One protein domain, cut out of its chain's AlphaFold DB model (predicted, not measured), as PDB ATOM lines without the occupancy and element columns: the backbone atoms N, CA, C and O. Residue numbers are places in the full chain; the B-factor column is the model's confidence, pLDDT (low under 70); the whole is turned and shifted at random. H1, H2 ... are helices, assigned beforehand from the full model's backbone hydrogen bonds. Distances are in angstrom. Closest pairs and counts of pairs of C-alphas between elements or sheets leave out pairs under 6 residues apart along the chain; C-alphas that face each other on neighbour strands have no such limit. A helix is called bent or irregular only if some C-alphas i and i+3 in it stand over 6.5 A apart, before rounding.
ATOM      1  N   ARG A   5      71.917 -10.071 -42.407       72.69
ATOM      2  CA  ARG A   5      71.534 -10.655 -43.700       72.69
ATOM      3  C   ARG A   5      70.239 -10.031 -44.226       72.69
ATOM      4  O   ARG A   5      70.149  -9.721 -45.413       72.69
ATOM      5  N   GLU A   6      69.269  -9.769 -43.348       76.88
ATOM      6  CA  GLU A   6      68.014  -9.097 -43.715       76.88
ATOM      7  C   GLU A   6      68.248  -7.652 -44.188       76.88
ATOM      8  O   GLU A   6      67.594  -7.195 -45.128       76.88
ATOM      9  N   LEU A   7      69.204  -6.933 -43.586       76.12
ATOM     10  CA  LEU A   7      69.571  -5.578 -44.018       76.12
ATOM     11  C   LEU A   7      70.226  -5.579 -45.403       76.12
ATOM     12  O   LEU A   7      69.841  -4.783 -46.259       76.12
ATOM     13  N   LEU A   8      71.174  -6.485 -45.648       72.94
ATOM     14  CA  LEU A   8      71.854  -6.608 -46.940       72.94
ATOM     15  C   LEU A   8      70.897  -7.011 -48.072       72.94
ATOM     16  O   LEU A   8      71.028  -6.513 -49.190       72.94
ATOM     17  N   ALA A   9      69.872  -7.818 -47.782       74.44
ATOM     18  CA  ALA A   9      68.860  -8.206 -48.765       74.44
ATOM     19  C   ALA A   9      68.094  -7.008 -49.373       74.44
ATOM     20  O   ALA A   9      67.505  -7.131 -50.451       74.44
ATOM     21  N   ARG A  10      68.126  -5.828 -48.732       74.44
ATOM     22  CA  ARG A  10      67.546  -4.579 -49.262       74.44
ATOM     23  C   ARG A  10      68.266  -4.037 -50.497       74.44
ATOM     24  O   ARG A  10      67.688  -3.206 -51.199       74.44
ATOM     25  N   ASN A  30      69.742   2.771 -47.793       78.44
ATOM     26  CA  ASN A  30      70.612   1.861 -48.538       78.44
ATOM     27  C   ASN A  30      72.064   2.385 -48.602       78.44
ATOM     28  O   ASN A  30      72.978   1.578 -48.740       78.44
ATOM     29  N   HIS A  31      72.280   3.701 -48.475       79.06
ATOM     30  CA  HIS A  31      73.620   4.285 -48.415       79.06
ATOM     31  C   HIS A  31      74.322   3.959 -47.094       79.06
ATOM     32  O   HIS A  31      75.478   3.560 -47.147       79.06
ATOM     33  N   ASP A  32      73.622   4.019 -45.958       79.12
ATOM     34  CA  ASP A  32      74.188   3.678 -44.638       79.12
ATOM     35  C   ASP A  32      74.586   2.189 -44.590       79.12
ATOM     36  O   ASP A  32      75.665   1.809 -44.142       79.12
ATOM     37  N   ILE A  33      73.754   1.316 -45.173       81.25
ATOM     38  CA  ILE A  33      74.049  -0.123 -45.292       81.25
ATOM     39  C   ILE A  33      75.288  -0.367 -46.173       81.25
ATOM     40  O   ILE A  33      76.131  -1.201 -45.838       81.25
ATOM     41  N   LEU A  34      75.416   0.351 -47.296       80.00
ATOM     42  CA  LEU A  34      76.583   0.259 -48.181       80.00
ATOM     43  C   LEU A  34      77.851   0.855 -47.549       80.00
ATOM     44  O   LEU A  34      78.938   0.313 -47.762       80.00
ATOM     45  N   GLY A  35      77.717   1.937 -46.778       83.81
ATOM     46  CA  GLY A  35      78.792   2.549 -45.997       83.81
ATOM     47  C   GLY A  35      79.358   1.549 -44.997       83.81
ATOM     48  O   GLY A  35      80.525   1.165 -45.092       83.81
ATOM     49  N   ALA A  36      78.491   0.978 -44.164       85.62
ATOM     50  CA  ALA A  36      78.882  -0.041 -43.200       85.62
ATOM     51  C   ALA A  36      79.476  -1.310 -43.835       85.62
ATOM     52  O   ALA A  36      80.411  -1.890 -43.283       85.62
ATOM     53  N   LEU A  37      78.968  -1.758 -44.990       86.06
ATOM     54  CA  LEU A  37      79.565  -2.878 -45.729       86.06
ATOM     55  C   LEU A  37      80.968  -2.530 -46.254       86.06
ATOM     56  O   LEU A  37      81.850  -3.389 -46.284       86.06
ATOM     57  N   SER A  38      81.187  -1.281 -46.668       86.44
ATOM     58  CA  SER A  38      82.486  -0.808 -47.160       86.44
ATOM     59  C   SER A  38      83.553  -0.812 -46.063       86.44
ATOM     60  O   SER A  38      84.708  -1.119 -46.363       86.44
ATOM     61  N   ASP A  39      83.149  -0.588 -44.812       88.69
ATOM     62  CA  ASP A  39      84.000  -0.680 -43.621       88.69
ATOM     63  C   ASP A  39      84.350  -2.120 -43.210       88.69
ATOM     64  O   ASP A  39      85.294  -2.335 -42.441       88.69
ATOM     65  N   VAL A  40      83.638  -3.132 -43.724       90.38
ATOM     66  CA  VAL A  40      84.016  -4.535 -43.519       90.38
ATOM     67  C   VAL A  40      85.258  -4.847 -44.368       90.38
ATOM     68  O   VAL A  40      85.213  -4.711 -45.601       90.38
ATOM     69  N   PRO A  41      86.367  -5.318 -43.763       90.12
ATOM     70  CA  PRO A  41      87.573  -5.693 -44.484       90.12
ATOM     71  C   PRO A  41      87.298  -6.701 -45.601       90.12
ATOM     72  O   PRO A  41      86.525  -7.651 -45.446       90.12
ATOM     73  N   ALA A  42      87.991  -6.533 -46.725       88.06
ATOM     74  CA  ALA A  42      87.963  -7.517 -47.794       88.06
ATOM     75  C   ALA A  42      88.508  -8.863 -47.285       88.06
ATOM     76  O   ALA A  42      89.627  -8.948 -46.781       88.06
ATOM     77  N   GLY A  43      87.729  -9.929 -47.444       90.31
ATOM     78  CA  GLY A  43      88.096 -11.256 -46.959       90.31
ATOM     79  C   GLY A  43      86.964 -12.259 -47.136       90.31
ATOM     80  O   GLY A  43      85.897 -11.908 -47.635       90.31
ATOM     81  N   LEU A  44      87.201 -13.504 -46.712       91.44
ATOM     82  CA  LEU A  44      86.207 -14.574 -46.818       91.44
ATOM     83  C   LEU A  44      84.898 -14.217 -46.094       91.44
ATOM     84  O   LEU A  44      83.831 -14.452 -46.636       91.44
ATOM     85  N   GLY A  45      84.965 -13.607 -44.908       92.06
ATOM     86  CA  GLY A  45      83.765 -13.238 -44.148       92.06
ATOM     87  C   GLY A  45      82.849 -12.257 -44.887       92.06
ATOM     88  O   GLY A  45      81.648 -12.490 -44.970       92.06
ATOM     89  N   ARG A  46      83.418 -11.197 -45.482       90.56
ATOM     90  CA  ARG A  46      82.662 -10.237 -46.306       90.56
ATOM     91  C   ARG A  46      82.076 -10.896 -47.550       90.56
ATOM     92  O   ARG A  46      80.913 -10.679 -47.861       90.56
ATOM     93  N   ASP A  47      82.871 -11.721 -48.222       90.31
ATOM     94  CA  ASP A  47      82.424 -12.458 -49.400       90.31
ATOM     95  C   ASP A  47      81.238 -13.390 -49.073       90.31
ATOM     96  O   ASP A  47      80.292 -13.472 -49.850       90.31
ATOM     97  N   LEU A  48      81.267 -14.072 -47.921       90.50
ATOM     98  CA  LEU A  48      80.185 -14.953 -47.466       90.50
ATOM     99  C   LEU A  48      78.919 -14.171 -47.084       90.50
ATOM    100  O   LEU A  48      77.820 -14.615 -47.415       90.50
ATOM    101  N   LEU A  49      79.056 -12.998 -46.455       88.69
ATOM    102  CA  LEU A  49      77.922 -12.102 -46.196       88.69
ATOM    103  C   LEU A  49      77.254 -11.645 -47.497       88.69
ATOM    104  O   LEU A  49      76.031 -11.714 -47.627       88.69
ATOM    105  N   GLU A  50      78.061 -11.189 -48.460       85.44
ATOM    106  CA  GLU A  50      77.584 -10.783 -49.783       85.44
ATOM    107  C   GLU A  50      76.917 -11.970 -50.493       85.44
ATOM    108  O   GLU A  50      75.830 -11.816 -51.038       85.44
ATOM    109  N   TYR A  51      77.494 -13.173 -50.418       84.31
ATOM    110  CA  TYR A  51      76.928 -14.381 -51.025       84.31
ATOM    111  C   TYR A  51      75.562 -14.771 -50.455       84.31
ATOM    112  O   TYR A  51      74.654 -15.100 -51.217       84.31
ATOM    113  N   GLY A  52      75.392 -14.710 -49.133       80.94
ATOM    114  CA  GLY A  52      74.135 -15.083 -48.486       80.94
ATOM    115  C   GLY A  52      73.001 -14.080 -48.699       80.94
ATOM    116  O   GLY A  52      71.844 -14.482 -48.800       80.94
ATOM    117  N   ALA A  53      73.311 -12.783 -48.763       79.00
ATOM    118  CA  ALA A  53      72.296 -11.728 -48.758       79.00
ATOM    119  C   ALA A  53      72.143 -10.974 -50.091       79.00
ATOM    120  O   ALA A  53      71.070 -10.434 -50.377       79.00
ATOM    121  N   TRP A  54      73.179 -10.972 -50.932       77.06
ATOM    122  CA  TRP A  54      73.176 -10.385 -52.273       77.06
ATOM    123  C   TRP A  54      73.774 -11.357 -53.311       77.06
ATOM    124  O   TRP A  54      74.869 -11.125 -53.841       77.06
ATOM    125  N   PRO A  55      73.049 -12.443 -53.654       74.38
ATOM    126  CA  PRO A  55      73.561 -13.484 -54.545       74.38
ATOM    127  C   PRO A  55      73.996 -12.957 -55.917       74.38
ATOM    128  O   PRO A  55      75.012 -13.404 -56.441       74.38
ATOM    129  N   ASP A  56      73.286 -11.971 -56.475       73.62
ATOM    130  CA  ASP A  56      73.625 -11.367 -57.772       73.62
ATOM    131  C   ASP A  56      74.974 -10.630 -57.739       73.62
ATOM    132  O   ASP A  56      75.768 -10.731 -58.675       73.62
ATOM    133  N   GLY A  57      75.265  -9.912 -56.648       69.81
ATOM    134  CA  GLY A  57      76.548  -9.231 -56.456       69.81
ATOM    135  C   GLY A  57      77.686 -10.218 -56.212       69.81
ATOM    136  O   GLY A  57      78.766 -10.088 -56.790       69.81
ATOM    137  N   ALA A  58      77.428 -11.260 -55.422       74.31
ATOM    138  CA  ALA A  58      78.405 -12.305 -55.146       74.31
ATOM    139  C   ALA A  58      78.670 -13.227 -56.346       74.31
ATOM    140  O   ALA A  58      79.786 -13.732 -56.491       74.31
ATOM    141  N   ALA A  59      77.698 -13.414 -57.245       75.44
ATOM    142  CA  ALA A  59      77.851 -14.205 -58.466       75.44
ATOM    143  C   ALA A  59      78.984 -13.673 -59.357       75.44
ATOM    144  O   ALA A  59      79.722 -14.459 -59.953       75.44
ATOM    145  N   LEU A  60      79.193 -12.350 -59.374       77.31
ATOM    146  CA  LEU A  60      80.305 -11.708 -60.088       77.31
ATOM    147  C   LEU A  60      81.680 -12.150 -59.565       77.31
ATOM    148  O   LEU A  60      82.669 -12.086 -60.293       77.31
ATOM    149  N   ARG A  61      81.749 -12.604 -58.309       81.12
ATOM    150  CA  ARG A  61      82.981 -12.994 -57.611       81.12
ATOM    151  C   ARG A  61      82.999 -14.469 -57.214       81.12
ATOM    152  O   ARG A  61      83.928 -14.891 -56.532       81.12
ATOM    153  N   ALA A  62      82.049 -15.283 -57.676       80.44
ATOM    154  CA  ALA A  62      81.879 -16.676 -57.249       80.44
ATOM    155  C   ALA A  62      83.172 -17.515 -57.330       80.44
ATOM    156  O   ALA A  62      83.470 -18.298 -56.427       80.44
ATOM    157  N   VAL A  63      83.985 -17.308 -58.373       85.06
ATOM    158  CA  VAL A  63      85.289 -17.975 -58.536       85.06
ATOM    159  C   VAL A  63      86.286 -17.557 -57.451       85.06
ATOM    160  O   VAL A  63      87.013 -18.397 -56.922       85.06
ATOM    161  N   GLU A  64      86.324 -16.275 -57.088       86.94
ATOM    162  CA  GLU A  64      87.200 -15.770 -56.027       86.94
ATOM    163  C   GLU A  64      86.779 -16.293 -54.655       86.94
ATOM    164  O   GLU A  64      87.639 -16.714 -53.878       86.94
ATOM    165  N   ILE A  65      85.470 -16.299 -54.378       87.94
ATOM    166  CA  ILE A  65      84.897 -16.815 -53.129       87.94
ATOM    167  C   ILE A  65      85.255 -18.294 -52.988       87.94
ATOM    168  O   ILE A  65      85.854 -18.696 -51.989       87.94
ATOM    169  N   SER A  66      84.998 -19.086 -54.034       87.88
ATOM    170  CA  SER A  66      85.385 -20.497 -54.071       87.88
ATOM    171  C   SER A  66      86.894 -20.668 -53.873       87.88
ATOM    172  O   SER A  66      87.316 -21.442 -53.014       87.88
ATOM    173  N   SER A  67      87.732 -19.894 -54.572       90.44
ATOM    174  CA  SER A  67      89.193 -19.950 -54.415       90.44
ATOM    175  C   SER A  67      89.653 -19.636 -52.985       90.44
ATOM    176  O   SER A  67      90.582 -20.273 -52.484       90.44
ATOM    177  N   ARG A  68      89.019 -18.678 -52.300       92.88
ATOM    178  CA  ARG A  68      89.331 -18.338 -50.901       92.88
ATOM    179  C   ARG A  68      88.944 -19.456 -49.942       92.88
ATOM    180  O   ARG A  68      89.752 -19.782 -49.073       92.88
ATOM    181  N   ILE A  69      87.781 -20.079 -50.133       93.62
ATOM    182  CA  ILE A  69      87.374 -21.250 -49.342       93.62
ATOM    183  C   ILE A  69      88.372 -22.391 -49.564       93.62
ATOM    184  O   ILE A  69      88.910 -22.932 -48.604       93.62
ATOM    185  N   HIS A  70      88.726 -22.690 -50.816       93.12
ATOM    186  CA  HIS A  70      89.731 -23.706 -51.139       93.12
ATOM    187  C   HIS A  70      91.073 -23.442 -50.447       93.12
ATOM    188  O   HIS A  70      91.656 -24.351 -49.861       93.12
ATOM    189  N   LYS A  71      91.558 -22.194 -50.467       93.69
ATOM    190  CA  LYS A  71      92.804 -21.810 -49.785       93.69
ATOM    191  C   LYS A  71      92.722 -22.001 -48.273       93.69
ATOM    192  O   LYS A  71      93.688 -22.489 -47.696       93.69
ATOM    193  N   LEU A  72      91.595 -21.655 -47.647       95.62
ATOM    194  CA  LEU A  72      91.363 -21.883 -46.218       95.62
ATOM    195  C   LEU A  72      91.468 -23.376 -45.878       95.62
ATOM    196  O   LEU A  72      92.219 -23.756 -44.981       95.62
ATOM    197  N   VAL A  73      90.755 -24.222 -46.625       95.88
ATOM    198  CA  VAL A  73      90.729 -25.672 -46.391       95.88
ATOM    199  C   VAL A  73      92.103 -26.300 -46.636       95.88
ATOM    200  O   VAL A  73      92.564 -27.114 -45.840       95.88
ATOM    201  N   MET A  74      92.796 -25.892 -47.701       94.31
ATOM    202  CA  MET A  74      94.147 -26.374 -48.004       94.31
ATOM    203  C   MET A  74      95.173 -25.947 -46.950       94.31
ATOM    204  O   MET A  74      96.051 -26.740 -46.609       94.31
ATOM    205  N   ALA A  75      95.071 -24.723 -46.425       95.56
ATOM    206  CA  ALA A  75      95.953 -24.245 -45.364       95.56
ATOM    207  C   ALA A  75      95.780 -25.070 -44.083       95.56
ATOM    208  O   ALA A  75      96.773 -25.511 -43.505       95.56
ATOM    209  N   GLU A  76      94.538 -25.347 -43.684       96.50
ATOM    210  CA  GLU A  76      94.250 -26.191 -42.521       96.50
ATOM    211  C   GLU A  76      94.737 -27.628 -42.724       96.50
ATOM    212  O   GLU A  76      95.386 -28.201 -41.846       96.50
ATOM    213  N   TRP A  77      94.468 -28.215 -43.895       96.12
ATOM    214  CA  TRP A  77      94.940 -29.562 -44.202       96.12
ATOM    215  C   TRP A  77      96.469 -29.643 -44.120       96.12
ATOM    216  O   TRP A  77      97.005 -30.528 -43.449       96.12
ATOM    217  N   SER A  78      97.165 -28.681 -44.731       95.38
ATOM    218  CA  SER A  78      98.624 -28.599 -44.683       95.38
ATOM    219  C   SER A  78      99.144 -28.433 -43.255       95.38
ATOM    220  O   SER A  78     100.141 -29.060 -42.905       95.38
ATOM    221  N   ALA A  79      98.492 -27.614 -42.425       96.69
ATOM    222  CA  ALA A  79      98.897 -27.401 -41.037       96.69
ATOM    223  C   ALA A  79      98.782 -28.690 -40.208       96.69
ATOM    224  O   ALA A  79      99.697 -29.036 -39.461       96.69
ATOM    225  N   ARG A  80      97.689 -29.444 -40.379       96.88
ATOM    226  CA  ARG A  80      97.480 -30.735 -39.700       96.88
ATOM    227  C   ARG A  80      98.491 -31.789 -40.135       96.88
ATOM    228  O   ARG A  80      99.015 -32.517 -39.293       96.88
ATOM    229  N   GLU A  81      98.770 -31.863 -41.433       95.56
ATOM    230  CA  GLU A  81      99.763 -32.788 -41.983       95.56
ATOM    231  C   GLU A  81     101.159 -32.477 -41.435       95.56
ATOM    232  O   GLU A  81     101.867 -33.366 -40.954       95.56
ATOM    233  N   GLN A  82     101.521 -31.195 -41.434       96.31
ATOM    234  CA  GLN A  82     102.802 -30.722 -40.937       96.31
ATOM    235  C   GLN A  82     102.967 -31.005 -39.439       96.31
ATOM    236  O   GLN A  82     104.006 -31.528 -39.040       96.31
ATOM    237  N   ALA A  83     101.935 -30.769 -38.624       97.44
ATOM    238  CA  ALA A  83     101.966 -31.069 -37.192       97.44
ATOM    239  C   ALA A  83     102.257 -32.556 -36.907       97.44
ATOM    240  O   ALA A  83     103.013 -32.889 -35.992       97.44
ATOM    241  N   TYR A  84     101.700 -33.466 -37.712       97.81
ATOM    242  CA  TYR A  84     101.984 -34.897 -37.594       97.81
ATOM    243  C   TYR A  84     103.421 -35.248 -38.002       97.81
ATOM    244  O   TYR A  84     104.097 -36.014 -37.305       97.81
ATOM    245  N   ILE A  85     103.908 -34.681 -39.110       97.44
ATOM    246  CA  ILE A  85     105.289 -34.879 -39.567       97.44
ATOM    247  C   ILE A  85     106.274 -34.377 -38.505       97.44
ATOM    248  O   ILE A  85     107.196 -35.108 -38.139       97.44
ATOM    249  N   GLU A  86     106.057 -33.178 -37.971       97.88
ATOM    250  CA  GLU A  86     106.896 -32.569 -36.937       97.88
ATOM    251  C   GLU A  86     106.944 -33.419 -35.668       97.88
ATOM    252  O   GLU A  86     108.037 -33.770 -35.221       97.88
ATOM    253  N   ALA A  87     105.792 -33.854 -35.144       98.19
ATOM    254  CA  ALA A  87     105.739 -34.718 -33.962       98.19
ATOM    255  C   ALA A  87     106.500 -36.040 -34.180       98.19
ATOM    256  O   ALA A  87     107.239 -36.514 -33.309       98.19
ATOM    257  N   LYS A  88     106.368 -36.637 -35.373       98.06
ATOM    258  CA  LYS A  88     107.069 -37.877 -35.734       98.06
ATOM    259  C   LYS A  88     108.584 -37.669 -35.827       98.06
ATOM    260  O   LYS A  88     109.344 -38.533 -35.377       98.06
ATOM    261  N   VAL A  89     109.023 -36.550 -36.404       98.00
ATOM    262  CA  VAL A  89     110.443 -36.182 -36.512       98.00
ATOM    263  C   VAL A  89     111.035 -35.890 -35.133       98.00
ATOM    264  O   VAL A  89     112.087 -36.444 -34.818       98.00
ATOM    265  N   GLU A  90     110.350 -35.111 -34.288       97.00
ATOM    266  CA  GLU A  90     110.760 -34.809 -32.908       97.00
ATOM    267  C   GLU A  90     110.995 -36.106 -32.127       97.00
ATOM    268  O   GLU A  90     112.084 -36.347 -31.599       97.00
ATOM    269  N   ARG A  91     110.005 -37.007 -32.139       97.12
ATOM    270  CA  ARG A  91     110.116 -38.320 -31.501       97.12
ATOM    271  C   ARG A  91     111.312 -39.115 -32.025       97.12
ATOM    272  O   ARG A  91     112.071 -39.687 -31.240       97.12
ATOM    273  N   GLY A  92     111.473 -39.187 -33.346       95.75
ATOM    274  CA  GLY A  92     112.572 -39.911 -33.984       95.75
ATOM    275  C   GLY A  92     113.943 -39.362 -33.590       95.75
ATOM    276  O   GLY A  92     114.855 -40.141 -33.292       95.75
ATOM    277  N   LEU A  93     114.073 -38.037 -33.528       96.62
ATOM    278  CA  LEU A  93     115.293 -37.347 -33.125       96.62
ATOM    279  C   LEU A  93     115.647 -37.645 -31.666       96.62
ATOM    280  O   LEU A  93     116.765 -38.081 -31.393       96.62
ATOM    281  N   VAL A  94     114.697 -37.491 -30.738       95.94
ATOM    282  CA  VAL A  94     114.932 -37.736 -29.304       95.94
ATOM    283  C   VAL A  94     115.340 -39.189 -29.046       95.94
ATOM    284  O   VAL A  94     116.312 -39.450 -28.334       95.94
ATOM    285  N   VAL A  95     114.660 -40.150 -29.680       93.94
ATOM    286  CA  VAL A  95     115.009 -41.578 -29.575       93.94
ATOM    287  C   VAL A  95     116.404 -41.858 -30.147       93.94
ATOM    288  O   VAL A  95     117.173 -42.627 -29.563       93.94
ATOM    289  N   SER A  96     116.751 -41.231 -31.273       95.12
ATOM    290  CA  SER A  96     118.062 -41.399 -31.908       95.12
ATOM    291  C   SER A  96     119.192 -40.815 -31.058       95.12
ATOM    292  O   SER A  96     120.225 -41.465 -30.893       95.12
ATOM    293  N   LEU A  97     118.986 -39.642 -30.452       94.69
ATOM    294  CA  LEU A  97     119.952 -39.014 -29.547       94.69
ATOM    295  C   LEU A  97     120.165 -39.839 -28.275       94.69
ATOM    296  O   LEU A  97     121.309 -40.063 -27.881       94.69
ATOM    297  N   ALA A  98     119.094 -40.357 -27.665       93.62
ATOM    298  CA  ALA A  98     119.207 -41.247 -26.509       93.62
ATOM    299  C   ALA A  98     120.076 -42.476 -26.836       93.62
ATOM    300  O   ALA A  98     121.011 -42.797 -26.096       93.62
ATOM    301  N   ARG A  99     119.851 -43.096 -28.005       92.88
ATOM    302  CA  ARG A  99     120.665 -44.218 -28.497       92.88
ATOM    303  C   ARG A  99     122.127 -43.822 -28.718       92.88
ATOM    304  O   ARG A  99     123.012 -44.553 -28.280       92.88
ATOM    305  N   TYR A 100     122.384 -42.688 -29.373       92.06
ATOM    306  CA  TYR A 100     123.739 -42.197 -29.642       92.06
ATOM    307  C   TYR A 100     124.532 -41.975 -28.347       92.06
ATOM    308  O   TYR A 100     125.655 -42.456 -28.208       92.06
ATOM    309  N   HIS A 101     123.910 -41.336 -27.355       93.75
ATOM    310  CA  HIS A 101     124.511 -41.099 -26.043       93.75
ATOM    311  C   HIS A 101     124.510 -42.327 -25.123       93.75
ATOM    312  O   HIS A 101     124.934 -42.214 -23.972       93.75
ATOM    313  N   ARG A 102     124.042 -43.493 -25.599       91.81
ATOM    314  CA  ARG A 102     123.886 -44.730 -24.813       91.81
ATOM    315  C   ARG A 102     123.093 -44.512 -23.515       91.81
ATOM    316  O   ARG A 102     123.373 -45.140 -22.498       91.81
ATOM    317  N   LYS A 103     122.110 -43.610 -23.552       91.06
ATOM    318  CA  LYS A 103     121.192 -43.332 -22.444       91.06
ATOM    319  C   LYS A 103     119.846 -43.999 -22.704       91.06
ATOM    320  O   LYS A 103     119.352 -44.012 -23.831       91.06
ATOM    321  N   THR A 104     119.230 -44.512 -21.646       87.94
ATOM    322  CA  THR A 104     117.832 -44.945 -21.695       87.94
ATOM    323  C   THR A 104     116.943 -43.709 -21.679       87.94
ATOM    324  O   THR A 104     117.090 -42.856 -20.808       87.94
ATOM    325  N   LEU A 105     116.027 -43.606 -22.642       89.12
ATOM    326  CA  LEU A 105     114.995 -42.575 -22.612       89.12
ATOM    327  C   LEU A 105     114.011 -42.893 -21.484       89.12
ATOM    328  O   LEU A 105     113.536 -44.027 -21.386       89.12
ATOM    329  N   GLU A 106     113.704 -41.906 -20.646       90.94
ATOM    330  CA  GLU A 106     112.746 -42.083 -19.558       90.94
ATOM    331  C   GLU A 106     111.378 -42.513 -20.093       90.94
ATOM    332  O   GLU A 106     110.916 -42.042 -21.137       90.94
ATOM    333  N   PHE A 107     110.707 -43.400 -19.352       89.00
ATOM    334  CA  PHE A 107     109.387 -43.900 -19.730       89.00
ATOM    335  C   PHE A 107     108.381 -42.760 -19.939       89.00
ATOM    336  O   PHE A 107     107.644 -42.777 -20.921       89.00
ATOM    337  N   ARG A 108     108.396 -41.746 -19.061       90.12
ATOM    338  CA  ARG A 108     107.495 -40.584 -19.145       90.12
ATOM    339  C   ARG A 108     107.730 -39.785 -20.425       90.12
ATOM    340  O   ARG A 108     106.791 -39.606 -21.187       90.12
ATOM    341  N   THR A 109     108.979 -39.422 -20.721       92.12
ATOM    342  CA  THR A 109     109.334 -38.704 -21.957       92.12
ATOM    343  C   THR A 109     108.944 -39.487 -23.206       92.12
ATOM    344  O   THR A 109     108.442 -38.920 -24.173       92.12
ATOM    345  N   ARG A 110     109.151 -40.810 -23.206       91.38
ATOM    346  CA  ARG A 110     108.731 -41.654 -24.326       91.38
ATOM    347  C   ARG A 110     107.211 -41.647 -24.504       91.38
ATOM    348  O   ARG A 110     106.755 -41.462 -25.625       91.38
ATOM    349  N   ALA A 111     106.462 -41.827 -23.418       94.50
ATOM    350  CA  ALA A 111     105.003 -41.816 -23.443       94.50
ATOM    351  C   ALA A 111     104.446 -40.459 -23.903       94.50
ATOM    352  O   ALA A 111     103.502 -40.427 -24.680       94.50
ATOM    353  N   GLU A 112     105.060 -39.348 -23.489       95.81
ATOM    354  CA  GLU A 112     104.699 -37.999 -23.942       95.81
ATOM    355  C   GLU A 112     104.922 -37.820 -25.450       95.81
ATOM    356  O   GLU A 112     104.053 -37.299 -26.145       95.81
ATOM    357  N   LEU A 113     106.055 -38.288 -25.983       96.06
ATOM    358  CA  LEU A 113     106.334 -38.231 -27.422       96.06
ATOM    359  C   LEU A 113     105.401 -39.137 -28.236       96.06
ATOM    360  O   LEU A 113     104.964 -38.744 -29.315       96.06
ATOM    361  N   ASP A 114     105.110 -40.342 -27.736       96.44
ATOM    362  CA  ASP A 114     104.141 -41.256 -28.349       96.44
ATOM    363  C   ASP A 114     102.742 -40.600 -28.374       96.44
ATOM    364  O   ASP A 114     102.127 -40.513 -29.435       96.44
ATOM    365  N   ALA A 115     102.302 -40.016 -27.254       97.06
ATOM    366  CA  ALA A 115     101.021 -39.319 -27.149       97.06
ATOM    367  C   ALA A 115     100.914 -38.112 -28.094       97.06
ATOM    368  O   ALA A 115      99.890 -37.955 -28.754       97.06
ATOM    369  N   LYS A 116     101.971 -37.294 -28.224       97.19
ATOM    370  CA  LYS A 116     102.007 -36.180 -29.191       97.19
ATOM    371  C   LYS A 116     101.796 -36.661 -30.630       97.19
ATOM    372  O   LYS A 116     101.064 -36.035 -31.394       97.19
ATOM    373  N   VAL A 117     102.449 -37.763 -31.013       98.06
ATOM    374  CA  VAL A 117     102.308 -38.339 -32.358       98.06
ATOM    375  C   VAL A 117     100.894 -38.866 -32.574       98.06
ATOM    376  O   VAL A 117     100.312 -38.610 -33.627       98.06
ATOM    377  N   ASP A 118     100.334 -39.567 -31.589       97.94
ATOM    378  CA  ASP A 118      98.982 -40.124 -31.669       97.94
ATOM    379  C   ASP A 118      97.912 -39.024 -31.736       97.94
ATOM    380  O   ASP A 118      96.992 -39.105 -32.550       97.94
ATOM    381  N   GLU A 119      98.068 -37.951 -30.959       97.12
ATOM    382  CA  GLU A 119      97.193 -36.776 -30.990       97.12
ATOM    383  C   GLU A 119      97.236 -36.075 -32.356       97.12
ATOM    384  O   GLU A 119      96.191 -35.791 -32.948       97.12
ATOM    385  N   ALA A 120      98.434 -35.832 -32.899       97.19
ATOM    386  CA  ALA A 120      98.584 -35.225 -34.219       97.19
ATOM    387  C   ALA A 120      98.028 -36.133 -35.330       97.19
ATOM    388  O   ALA A 120      97.362 -35.660 -36.252       97.19
ATOM    389  N   ARG A 121      98.223 -37.453 -35.211       95.94
ATOM    390  CA  ARG A 121      97.661 -38.444 -36.134       95.94
ATOM    391  C   ARG A 121      96.135 -38.459 -36.097       95.94
ATOM    392  O   ARG A 121      95.523 -38.546 -37.156       95.94
ATOM    393  N   ALA A 122      95.527 -38.367 -34.917       94.25
ATOM    394  CA  ALA A 122      94.074 -38.353 -34.756       94.25
ATOM    395  C   ALA A 122      93.420 -37.096 -35.354       94.25
ATOM    396  O   ALA A 122      92.274 -37.145 -35.792       94.25
ATOM    397  N   ARG A 123      94.145 -35.972 -35.401       94.31
ATOM    398  CA  ARG A 123      93.679 -34.728 -36.039       94.31
ATOM    399  C   ARG A 123      93.843 -34.710 -37.555       94.31
ATOM    400  O   ARG A 123      93.254 -33.839 -38.203       94.31
ATOM    401  N   ARG A 124      94.651 -35.619 -38.107       94.81
ATOM    402  CA  ARG A 124      94.970 -35.679 -39.533       94.81
ATOM    403  C   ARG A 124      93.698 -35.898 -40.346       94.81
ATOM    404  O   ARG A 124      92.858 -36.730 -40.012       94.81
ATOM    405  N   TRP A 125      93.577 -35.145 -41.426       95.00
ATOM    406  CA  TRP A 125      92.524 -35.358 -42.408       95.00
ATOM    407  C   TRP A 125      92.859 -36.517 -43.354       95.00
ATOM    408  O   TRP A 125      94.005 -36.976 -43.389       95.00
ATOM    409  N   PRO A 126      91.870 -37.031 -44.103       93.56
ATOM    410  CA  PRO A 126      92.076 -38.163 -45.000       93.56
ATOM    411  C   PRO A 126      93.176 -37.883 -46.035       93.56
ATOM    412  O   PRO A 126      93.257 -36.789 -46.582       93.56
ATOM    413  N   GLU A 127      93.993 -38.887 -46.369       88.56
ATOM    414  CA  GLU A 127      95.111 -38.714 -47.320       88.56
ATOM    415  C   GLU A 127      94.645 -38.277 -48.714       88.56
ATOM    416  O   GLU A 127      95.329 -37.526 -49.404       88.56
ATOM    417  N   LYS A 128      93.444 -38.710 -49.109       87.25
ATOM    418  CA  LYS A 128      92.804 -38.361 -50.383       87.25
ATOM    419  C   LYS A 128      91.944 -37.097 -50.293       87.25
ATOM    420  O   LYS A 128      90.955 -36.978 -51.009       87.25
ATOM    421  N   MET A 129      92.285 -36.160 -49.405       90.25
ATOM    422  CA  MET A 129      91.559 -34.892 -49.261       90.25
ATOM    423  C   MET A 129      91.497 -34.123 -50.587       90.25
ATOM    424  O   MET A 129      90.437 -33.625 -50.948       90.25
ATOM    425  N   GLY A 130      92.598 -34.087 -51.347       88.88
ATOM    426  CA  GLY A 130      92.651 -33.406 -52.646       88.88
ATOM    427  C   GLY A 130      91.615 -33.914 -53.656       88.88
ATOM    428  O   GLY A 130      91.032 -33.111 -54.377       88.88
ATOM    429  N   ASP A 131      91.316 -35.216 -53.646       91.06
ATOM    430  CA  ASP A 131      90.347 -35.834 -54.563       91.06
ATOM    431  C   ASP A 131      88.899 -35.429 -54.248       91.06
ATOM    432  O   ASP A 131      88.023 -35.533 -55.104       91.06
ATOM    433  N   ARG A 132      88.631 -35.011 -53.005       92.38
ATOM    434  CA  ARG A 132      87.285 -34.735 -52.473       92.38
ATOM    435  C   ARG A 132      87.097 -33.300 -52.002       92.38
ATOM    436  O   ARG A 132      86.047 -32.973 -51.458       92.38
ATOM    437  N   LEU A 133      88.096 -32.446 -52.208       92.25
ATOM    438  CA  LEU A 133      88.092 -31.066 -51.737       92.25
ATOM    439  C   LEU A 133      86.860 -30.305 -52.237       92.25
ATOM    440  O   LEU A 133      86.158 -29.682 -51.448       92.25
ATOM    441  N   GLU A 134      86.570 -30.425 -53.529       91.69
ATOM    442  CA  GLU A 134      85.427 -29.762 -54.155       91.69
ATOM    443  C   GLU A 134      84.086 -30.270 -53.597       91.69
ATOM    444  O   GLU A 134      83.172 -29.480 -53.370       91.69
ATOM    445  N   ASP A 135      83.970 -31.573 -53.324       94.00
ATOM    446  CA  ASP A 135      82.762 -32.165 -52.737       94.00
ATOM    447  C   ASP A 135      82.532 -31.630 -51.313       94.00
ATOM    448  O   ASP A 135      81.426 -31.217 -50.966       94.00
ATOM    449  N   VAL A 136      83.594 -31.577 -50.498       95.00
ATOM    450  CA  VAL A 136      83.553 -31.033 -49.130       95.00
ATOM    451  C   VAL A 136      83.129 -29.567 -49.139       95.00
ATOM    452  O   VAL A 136      82.259 -29.174 -48.360       95.00
ATOM    453  N   VAL A 137      83.729 -28.757 -50.018       93.62
ATOM    454  CA  VAL A 137      83.415 -27.328 -50.134       93.62
ATOM    455  C   VAL A 137      81.964 -27.131 -50.567       93.62
ATOM    456  O   VAL A 137      81.254 -26.352 -49.934       93.62
ATOM    457  N   LYS A 138      81.490 -27.864 -51.581       91.00
ATOM    458  CA  LYS A 138      80.094 -27.796 -52.045       91.00
ATOM    459  C   LYS A 138      79.098 -28.099 -50.937       91.00
ATOM    460  O   LYS A 138      78.163 -27.325 -50.746       91.00
ATOM    461  N   VAL A 139      79.314 -29.186 -50.197       94.38
ATOM    462  CA  VAL A 139      78.432 -29.575 -49.089       94.38
ATOM    463  C   VAL A 139      78.435 -28.506 -47.996       94.38
ATOM    464  O   VAL A 139      77.375 -28.070 -47.559       94.38
ATOM    465  N   ALA A 140      79.614 -28.034 -47.584       94.12
ATOM    466  CA  ALA A 140      79.717 -27.047 -46.515       94.12
ATOM    467  C   ALA A 140      79.086 -25.693 -46.898       94.12
ATOM    468  O   ALA A 140      78.439 -25.061 -46.064       94.12
ATOM    469  N   VAL A 141      79.246 -25.250 -48.151       90.25
ATOM    470  CA  VAL A 141      78.598 -24.036 -48.678       90.25
ATOM    471  C   VAL A 141      77.083 -24.231 -48.756       90.25
ATOM    472  O   VAL A 141      76.332 -23.348 -48.342       90.25
ATOM    473  N   GLY A 142      76.629 -25.393 -49.233       89.56
ATOM    474  CA  GLY A 142      75.212 -25.754 -49.265       89.56
ATOM    475  C   GLY A 142      74.570 -25.735 -47.879       89.56
ATOM    476  O   GLY A 142      73.474 -25.212 -47.725       89.56
ATOM    477  N   ASP A 143      75.273 -26.208 -46.852       91.62
ATOM    478  CA  ASP A 143      74.789 -26.186 -45.470       91.62
ATOM    479  C   ASP A 143      74.762 -24.790 -44.843       91.62
ATOM    480  O   ASP A 143      73.955 -24.534 -43.950       91.62
ATOM    481  N   LEU A 144      75.659 -23.897 -45.262       89.56
ATOM    482  CA  LEU A 144      75.731 -22.538 -44.728       89.56
ATOM    483  C   LEU A 144      74.607 -21.641 -45.262       89.56
ATOM    484  O   LEU A 144      74.083 -20.805 -44.522       89.56
ATOM    485  N   PHE A 145      74.257 -21.813 -46.538       85.06
ATOM    486  CA  PHE A 145      73.286 -20.967 -47.241       85.06
ATOM    487  C   PHE A 145      71.962 -21.670 -47.566       85.06
ATOM    488  O   PHE A 145      71.031 -21.032 -48.054       85.06
ATOM    489  N   GLY A 146      71.863 -22.974 -47.313       81.69
ATOM    490  CA  GLY A 146      70.623 -23.731 -47.423       81.69
ATOM    491  C   GLY A 146      69.605 -23.335 -46.351       81.69
ATOM    492  O   GLY A 146      69.945 -22.744 -45.328       81.69
ATOM    493  N   MET A 147      68.334 -23.680 -46.581       70.94
ATOM    494  CA  MET A 147      67.262 -23.434 -45.603       70.94
ATOM    495  C   MET A 147      67.472 -24.216 -44.301       70.94
ATOM    496  O   MET A 147      67.155 -23.719 -43.223       70.94
ATOM    497  N   GLU A 148      68.008 -25.433 -44.400       81.56
ATOM    498  CA  GLU A 148      68.306 -26.307 -43.271       81.56
ATOM    499  C   GLU A 148      69.669 -26.969 -43.477       81.56
ATOM    500  O   GLU A 148      70.090 -27.218 -44.609       81.56
ATOM    501  N   ARG A 149      70.352 -27.281 -42.372       84.50
ATOM    502  CA  ARG A 149      71.604 -28.039 -42.414       84.50
ATOM    503  C   ARG A 149      71.315 -29.462 -42.885       84.50
ATOM    504  O   ARG A 149      70.497 -30.156 -42.277       84.50
ATOM    505  N   SER A 150      72.022 -29.915 -43.914       89.06
ATOM    506  CA  SER A 150      71.812 -31.236 -44.500       89.06
ATOM    507  C   SER A 150      72.140 -32.342 -43.498       89.06
ATOM    508  O   SER A 150      73.086 -32.250 -42.707       89.06
ATOM    509  N   SER A 151      71.367 -33.430 -43.534       93.19
ATOM    510  CA  SER A 151      71.661 -34.600 -42.709       93.19
ATOM    511  C   SER A 151      72.942 -35.297 -43.183       93.19
ATOM    512  O   SER A 151      73.314 -35.215 -44.351       93.19
ATOM    513  N   ASN A 152      73.606 -36.076 -42.318       94.00
ATOM    514  CA  ASN A 152      74.791 -36.851 -42.730       94.00
ATOM    515  C   ASN A 152      74.508 -37.816 -43.893       94.00
ATOM    516  O   ASN A 152      75.421 -38.143 -44.646       94.00
ATOM    517  N   ARG A 153      73.259 -38.267 -44.049       94.81
ATOM    518  CA  ARG A 153      72.843 -39.099 -45.180       94.81
ATOM    519  C   ARG A 153      72.830 -38.309 -46.486       94.81
ATOM    520  O   ARG A 153      73.306 -38.821 -47.494       94.81
ATOM    521  N   ASP A 154      72.305 -37.089 -46.454       94.06
ATOM    522  CA  ASP A 154      72.219 -36.222 -47.633       94.06
ATOM    523  C   ASP A 154      73.611 -35.750 -48.044       94.06
ATOM    524  O   ASP A 154      74.004 -35.935 -49.189       94.06
ATOM    525  N   ARG A 155      74.428 -35.323 -47.075       95.19
ATOM    526  CA  ARG A 155      75.842 -34.994 -47.304       95.19
ATOM    527  C   ARG A 155      76.612 -36.164 -47.926       95.19
ATOM    528  O   ARG A 155      77.353 -35.984 -48.887       95.19
ATOM    529  N   ALA A 156      76.415 -37.388 -47.424       96.06
ATOM    530  CA  ALA A 156      77.045 -38.582 -47.991       96.06
ATOM    531  C   ALA A 156      76.583 -38.862 -49.430       96.06
ATOM    532  O   ALA A 156      77.400 -39.230 -50.278       96.06
ATOM    533  N   LYS A 157      75.287 -38.673 -49.708       95.25
ATOM    534  CA  LYS A 157      74.702 -38.807 -51.046       95.25
ATOM    535  C   LYS A 157      75.293 -37.779 -52.012       95.25
ATOM    536  O   LYS A 157      75.660 -38.164 -53.121       95.25
ATOM    537  N   ASP A 158      75.446 -36.533 -51.580       92.62
ATOM    538  CA  ASP A 158      76.018 -35.448 -52.383       92.62
ATOM    539  C   ASP A 158      77.501 -35.687 -52.694       92.62
ATOM    540  O   ASP A 158      77.954 -35.418 -53.804       92.62
ATOM    541  N   MET A 159      78.243 -36.298 -51.764       94.19
ATOM    542  CA  MET A 159      79.624 -36.747 -51.996       94.19
ATOM    543  C   MET A 159      79.723 -38.100 -52.735       94.19
ATOM    544  O   MET A 159      80.825 -38.618 -52.952       94.19
ATOM    545  N   GLY A 160      78.598 -38.724 -53.101       94.19
ATOM    546  CA  GLY A 160      78.565 -40.004 -53.813       94.19
ATOM    547  C   GLY A 160      79.171 -41.175 -53.029       94.19
ATOM    548  O   GLY A 160      79.899 -41.989 -53.602       94.19
ATOM    549  N   MET A 161      78.925 -41.259 -51.717       94.56
ATOM    550  CA  MET A 161      79.461 -42.311 -50.842       94.56
ATOM    551  C   MET A 161      78.432 -42.854 -49.844       94.56
ATOM    552  O   MET A 161      77.309 -42.364 -49.737       94.56
ATOM    553  N   SER A 162      78.803 -43.907 -49.108       96.62
ATOM    554  CA  SER A 162      77.949 -44.454 -48.051       96.62
ATOM    555  C   SER A 162      77.904 -43.530 -46.832       96.62
ATOM    556  O   SER A 162      78.896 -42.893 -46.478       96.62
ATOM    557  N   GLU A 163      76.766 -43.511 -46.133       96.44
ATOM    558  CA  GLU A 163      76.609 -42.727 -44.900       96.44
ATOM    559  C   GLU A 163      77.621 -43.143 -43.818       96.44
ATOM    560  O   GLU A 163      78.142 -42.288 -43.104       96.44
ATOM    561  N   SER A 164      77.945 -44.437 -43.708       95.62
ATOM    562  CA  SER A 164      78.946 -44.909 -42.743       95.62
ATOM    563  C   SER A 164      80.344 -44.380 -43.068       95.62
ATOM    564  O   SER A 164      81.005 -43.848 -42.182       95.62
ATOM    565  N   GLY A 165      80.763 -44.459 -44.338       93.31
ATOM    566  CA  GLY A 165      82.069 -43.968 -44.780       93.31
ATOM    567  C   GLY A 165      82.183 -42.451 -44.647       93.31
ATOM    568  O   GLY A 165      83.221 -41.940 -44.234       93.31
ATOM    569  N   TYR A 166      81.092 -41.730 -44.912       95.38
ATOM    570  CA  TYR A 166      81.013 -40.298 -44.651       95.38
ATOM    571  C   TYR A 166      81.189 -39.981 -43.160       95.38
ATOM    572  O   TYR A 166      82.038 -39.169 -42.798       95.38
ATOM    573  N   ARG A 167      80.414 -40.629 -42.280       95.56
ATOM    574  CA  ARG A 167      80.439 -40.360 -40.832       95.56
ATOM    575  C   ARG A 167      81.799 -40.634 -40.202       95.56
ATOM    576  O   ARG A 167      82.224 -39.873 -39.341       95.56
ATOM    577  N   GLU A 168      82.452 -41.713 -40.613       93.25
ATOM    578  CA  GLU A 168      83.734 -42.132 -40.050       93.25
ATOM    579  C   GLU A 168      84.890 -41.221 -40.483       93.25
ATOM    580  O   GLU A 168      85.784 -40.944 -39.687       93.25
ATOM    581  N   VAL A 169      84.869 -40.735 -41.728       92.69
ATOM    582  CA  VAL A 169      86.048 -40.116 -42.355       92.69
ATOM    583  C   VAL A 169      85.856 -38.629 -42.669       92.69
ATOM    584  O   VAL A 169      86.786 -37.844 -42.503       92.69
ATOM    585  N   TRP A 170      84.667 -38.226 -43.123       95.00
ATOM    586  CA  TRP A 170      84.431 -36.919 -43.754       95.00
ATOM    587  C   TRP A 170      83.584 -35.960 -42.923       95.00
ATOM    588  O   TRP A 170      83.708 -34.749 -43.098       95.00
ATOM    589  N   ALA A 171      82.767 -36.463 -41.995       94.81
ATOM    590  CA  ALA A 171      81.890 -35.621 -41.184       94.81
ATOM    591  C   ALA A 171      82.662 -34.537 -40.419       94.81
ATOM    592  O   ALA A 171      82.296 -33.368 -40.480       94.81
ATOM    593  N   SER A 172      83.777 -34.900 -39.780       95.00
ATOM    594  CA  SER A 172      84.617 -33.952 -39.038       95.00
ATOM    595  C   SER A 172      85.272 -32.896 -39.933       95.00
ATOM    596  O   SER A 172      85.494 -31.771 -39.488       95.00
ATOM    597  N   VAL A 173      85.566 -33.237 -41.191       96.12
ATOM    598  CA  VAL A 173      86.140 -32.314 -42.177       96.12
ATOM    599  C   VAL A 173      85.083 -31.305 -42.610       96.12
ATOM    600  O   VAL A 173      85.297 -30.106 -42.469       96.12
ATOM    601  N   VAL A 174      83.925 -31.781 -43.078       96.00
ATOM    602  CA  VAL A 174      82.812 -30.921 -43.512       96.00
ATOM    603  C   VAL A 174      82.354 -30.013 -42.375       96.00
ATOM    604  O   VAL A 174      82.168 -28.817 -42.586       96.00
ATOM    605  N   ASP A 175      82.224 -30.549 -41.162       95.81
ATOM    606  CA  ASP A 175      81.808 -29.767 -39.999       95.81
ATOM    607  C   ASP A 175      82.836 -28.690 -39.630       95.81
ATOM    608  O   ASP A 175      82.444 -27.579 -39.266       95.81
ATOM    609  N   TRP A 176      84.137 -28.971 -39.766       97.06
ATOM    610  CA  TRP A 176      85.168 -27.952 -39.574       97.06
ATOM    611  C   TRP A 176      85.067 -26.848 -40.632       97.06
ATOM    612  O   TRP A 176      85.075 -25.675 -40.270       97.06
ATOM    613  N   VAL A 177      84.918 -27.201 -41.916       96.50
ATOM    614  CA  VAL A 177      84.812 -26.213 -43.008       96.50
ATOM    615  C   VAL A 177      83.571 -25.341 -42.829       96.50
ATOM    616  O   VAL A 177      83.667 -24.118 -42.914       96.50
ATOM    617  N   TYR A 178      82.426 -25.955 -42.520       95.44
ATOM    618  CA  TYR A 178      81.191 -25.248 -42.189       95.44
ATOM    619  C   TYR A 178      81.405 -24.255 -41.041       95.44
ATOM    620  O   TYR A 178      81.090 -23.076 -41.185       95.44
ATOM    621  N   THR A 179      81.990 -24.715 -39.931       96.31
ATOM    622  CA  THR A 179      82.216 -23.879 -38.742       96.31
ATOM    623  C   THR A 179      83.162 -22.722 -39.056       96.31
ATOM    624  O   THR A 179      82.869 -21.582 -38.719       96.31
ATOM    625  N   ALA A 180      84.256 -22.976 -39.778       96.62
ATOM    626  CA  ALA A 180      85.216 -21.940 -40.146       96.62
ATOM    627  C   ALA A 180      84.597 -20.858 -41.050       96.62
ATOM    628  O   ALA A 180      84.886 -19.671 -40.886       96.62
ATOM    629  N   MET A 181      83.725 -21.245 -41.988       95.38
ATOM    630  CA  MET A 181      82.983 -20.287 -42.813       95.38
ATOM    631  C   MET A 181      81.944 -19.516 -41.993       95.38
ATOM    632  O   MET A 181      81.861 -18.296 -42.119       95.38
ATOM    633  N   GLN A 182      81.201 -20.203 -41.121       94.25
ATOM    634  CA  GLN A 182      80.222 -19.588 -40.226       94.25
ATOM    635  C   GLN A 182      80.875 -18.558 -39.292       94.25
ATOM    636  O   GLN A 182      80.353 -17.457 -39.127       94.25
ATOM    637  N   ASP A 183      82.035 -18.877 -38.718       95.38
ATOM    638  CA  ASP A 183      82.786 -17.974 -37.846       95.38
ATOM    639  C   ASP A 183      83.297 -16.745 -38.606       95.38
ATOM    640  O   ASP A 183      83.200 -15.619 -38.107       95.38
ATOM    641  N   ALA A 184      83.810 -16.946 -39.826       94.75
ATOM    642  CA  ALA A 184      84.276 -15.862 -40.685       94.75
ATOM    643  C   ALA A 184      83.135 -14.907 -41.065       94.75
ATOM    644  O   ALA A 184      83.295 -13.687 -40.991       94.75
ATOM    645  N   GLU A 185      81.980 -15.452 -41.446       93.69
ATOM    646  CA  GLU A 185      80.786 -14.670 -41.756       93.69
ATOM    647  C   GLU A 185      80.260 -13.928 -40.516       93.69
ATOM    648  O   GLU A 185      79.992 -12.728 -40.573       93.69
ATOM    649  N   ALA A 186      80.167 -14.607 -39.369       91.62
ATOM    650  CA  ALA A 186      79.688 -14.008 -38.128       91.62
ATOM    651  C   ALA A 186      80.602 -12.871 -37.643       91.62
ATOM    652  O   ALA A 186      80.115 -11.868 -37.117       91.62
ATOM    653  N   GLU A 187      81.922 -12.996 -37.817       93.56
ATOM    654  CA  GLU A 187      82.864 -11.915 -37.518       93.56
ATOM    655  C   GLU A 187      82.663 -10.712 -38.438       93.56
ATOM    656  O   GLU A 187      82.573  -9.584 -37.951       93.56
ATOM    657  N   ALA A 188      82.507 -10.941 -39.741       92.94
ATOM    658  CA  ALA A 188      82.193  -9.870 -40.677       92.94
ATOM    659  C   ALA A 188      80.854  -9.191 -40.329       92.94
ATOM    660  O   ALA A 188      80.755  -7.965 -40.352       92.94
ATOM    661  N   GLY A 189      79.844  -9.961 -39.908       90.50
ATOM    662  CA  GLY A 189      78.548  -9.430 -39.482       90.50
ATOM    663  C   GLY A 189      78.664  -8.552 -38.234       90.50
ATOM    664  O   GLY A 189      78.081  -7.469 -38.174       90.50
ATOM    665  N   ARG A 190      79.484  -8.958 -37.253       91.75
ATOM    666  CA  ARG A 190      79.797  -8.129 -36.075       91.75
ATOM    667  C   ARG A 190      80.499  -6.830 -36.460       91.75
ATOM    668  O   ARG A 190      80.227  -5.797 -35.852       91.75
ATOM    669  N   GLN A 191      81.403  -6.872 -37.434       91.75
ATOM    670  CA  GLN A 191      82.113  -5.687 -37.920       91.75
ATOM    671  C   GLN A 191      81.164  -4.721 -38.629       91.75
ATOM    672  O   GLN A 191      81.151  -3.542 -38.282       91.75
TER     673      GLN A 191
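AT A GLANCE: This is residues 5 to 10 and 30 to 191 of the 202 residues of an uncharacterized protein of Stenotrophomonas maltophilia (UniProt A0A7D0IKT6). A long arm, the helical hairpin of H5 and H6, runs from a body of crossed helices in which kinked H9 passes steeply by the first part of H5. At that end of the model H3 packs on the last part of H9, with H1 and H4 packed on H3 and H2 farther out; H7 packs on H9, and H8 packs crosswise on its first part. The printed part has 168 residues with nine named helices, H1 to H9 in order, and no named strand: the class is all helix. The whole is loose, with a radius of gyration of the C-alphas of 21.3 A, and elongated, with spans of 74 by 40 by 24 A.

HOW THE PARTS SIT: H1, residues 5 to 10, only just touches H2, residues 30 to 38, with 3 pairs of C-alphas within 8 A; the closest are those of Leu 8 and Ile 33, 7.0 A apart. H3, residues 44 to 53, is the hub and touches four helices. It touches H1, with C-alphas 9 and 53 closest at 4.9 A, and H4, residues 55 to 59, with C-alphas 51 and 58 closest at 4.8 A. It touches H5, residues 62 to 100, through 65 to 69 alone; the closest C-alphas, 47 and 65, are 6.2 A apart. It touches H9, residues 163 to 191, through 181 to 189 alone, about perpendicular at 90 degrees; the closest C-alphas, of Gly 45 and Glu 185, are 4.1 A apart. H4 and H5 meet only through their link. H5 and H6, residues 107 to 123, form a helical hairpin at a shallow tilt of 18 degrees, opposite ways, with C-alphas 84 and 120 closest at 4.8 A. H7, residues 129 to 145, touches H9 at a steep tilt of 54 degrees, with C-alphas 140 and 178 closest at 4.9 A. H8, residues 152 to 158, touches H9, about perpendicular at 88 degrees, with C-alphas 156 and 163 closest at 5.2 A. H5 and H9 are close but not clearly touching, with C-alphas 73 and 177 closest at 6.8 A. Every O i to N i+4 pair is within hydrogen-bond range in H2, H3, H4, H5, H6 and H8; the counts are 1 of 2 in H1, 11 of 13 in H7 and 22 of 25 in H9.

IN THESE COORDINATES: H1 begins at C-alpha 5, (71.534, -10.655, -43.700). H5 is 56.3 A long, ending at C-alpha 100, (123.739, -42.197, -29.642); H6 is 24.4 A and H7 23.1 A. H7 is irregular, with C-alphas 131 and 134 7.8 A apart, and has a kink of 30 degrees near residue 136. H9, 38.1 A long, is irregular, with C-alphas 169 and 172 7.1 A apart, and has a kink of 63 degrees near residue 170; it ends at C-alpha 191, (82.113, -5.687, -37.920).

THE WHOLE: The two C-alphas farthest apart, of Asn 30 and Arg 102, are 74.6 A apart. Residues 11 to 29 are not printed, and C-alphas 10 and 30 are 7.2 A apart across the cut. Of the links that are printed whole, H5 to H6 and H7 to H8 are short and the others tight. The mean pLDDT of the printed part is 90.7, with residue 57 under 70.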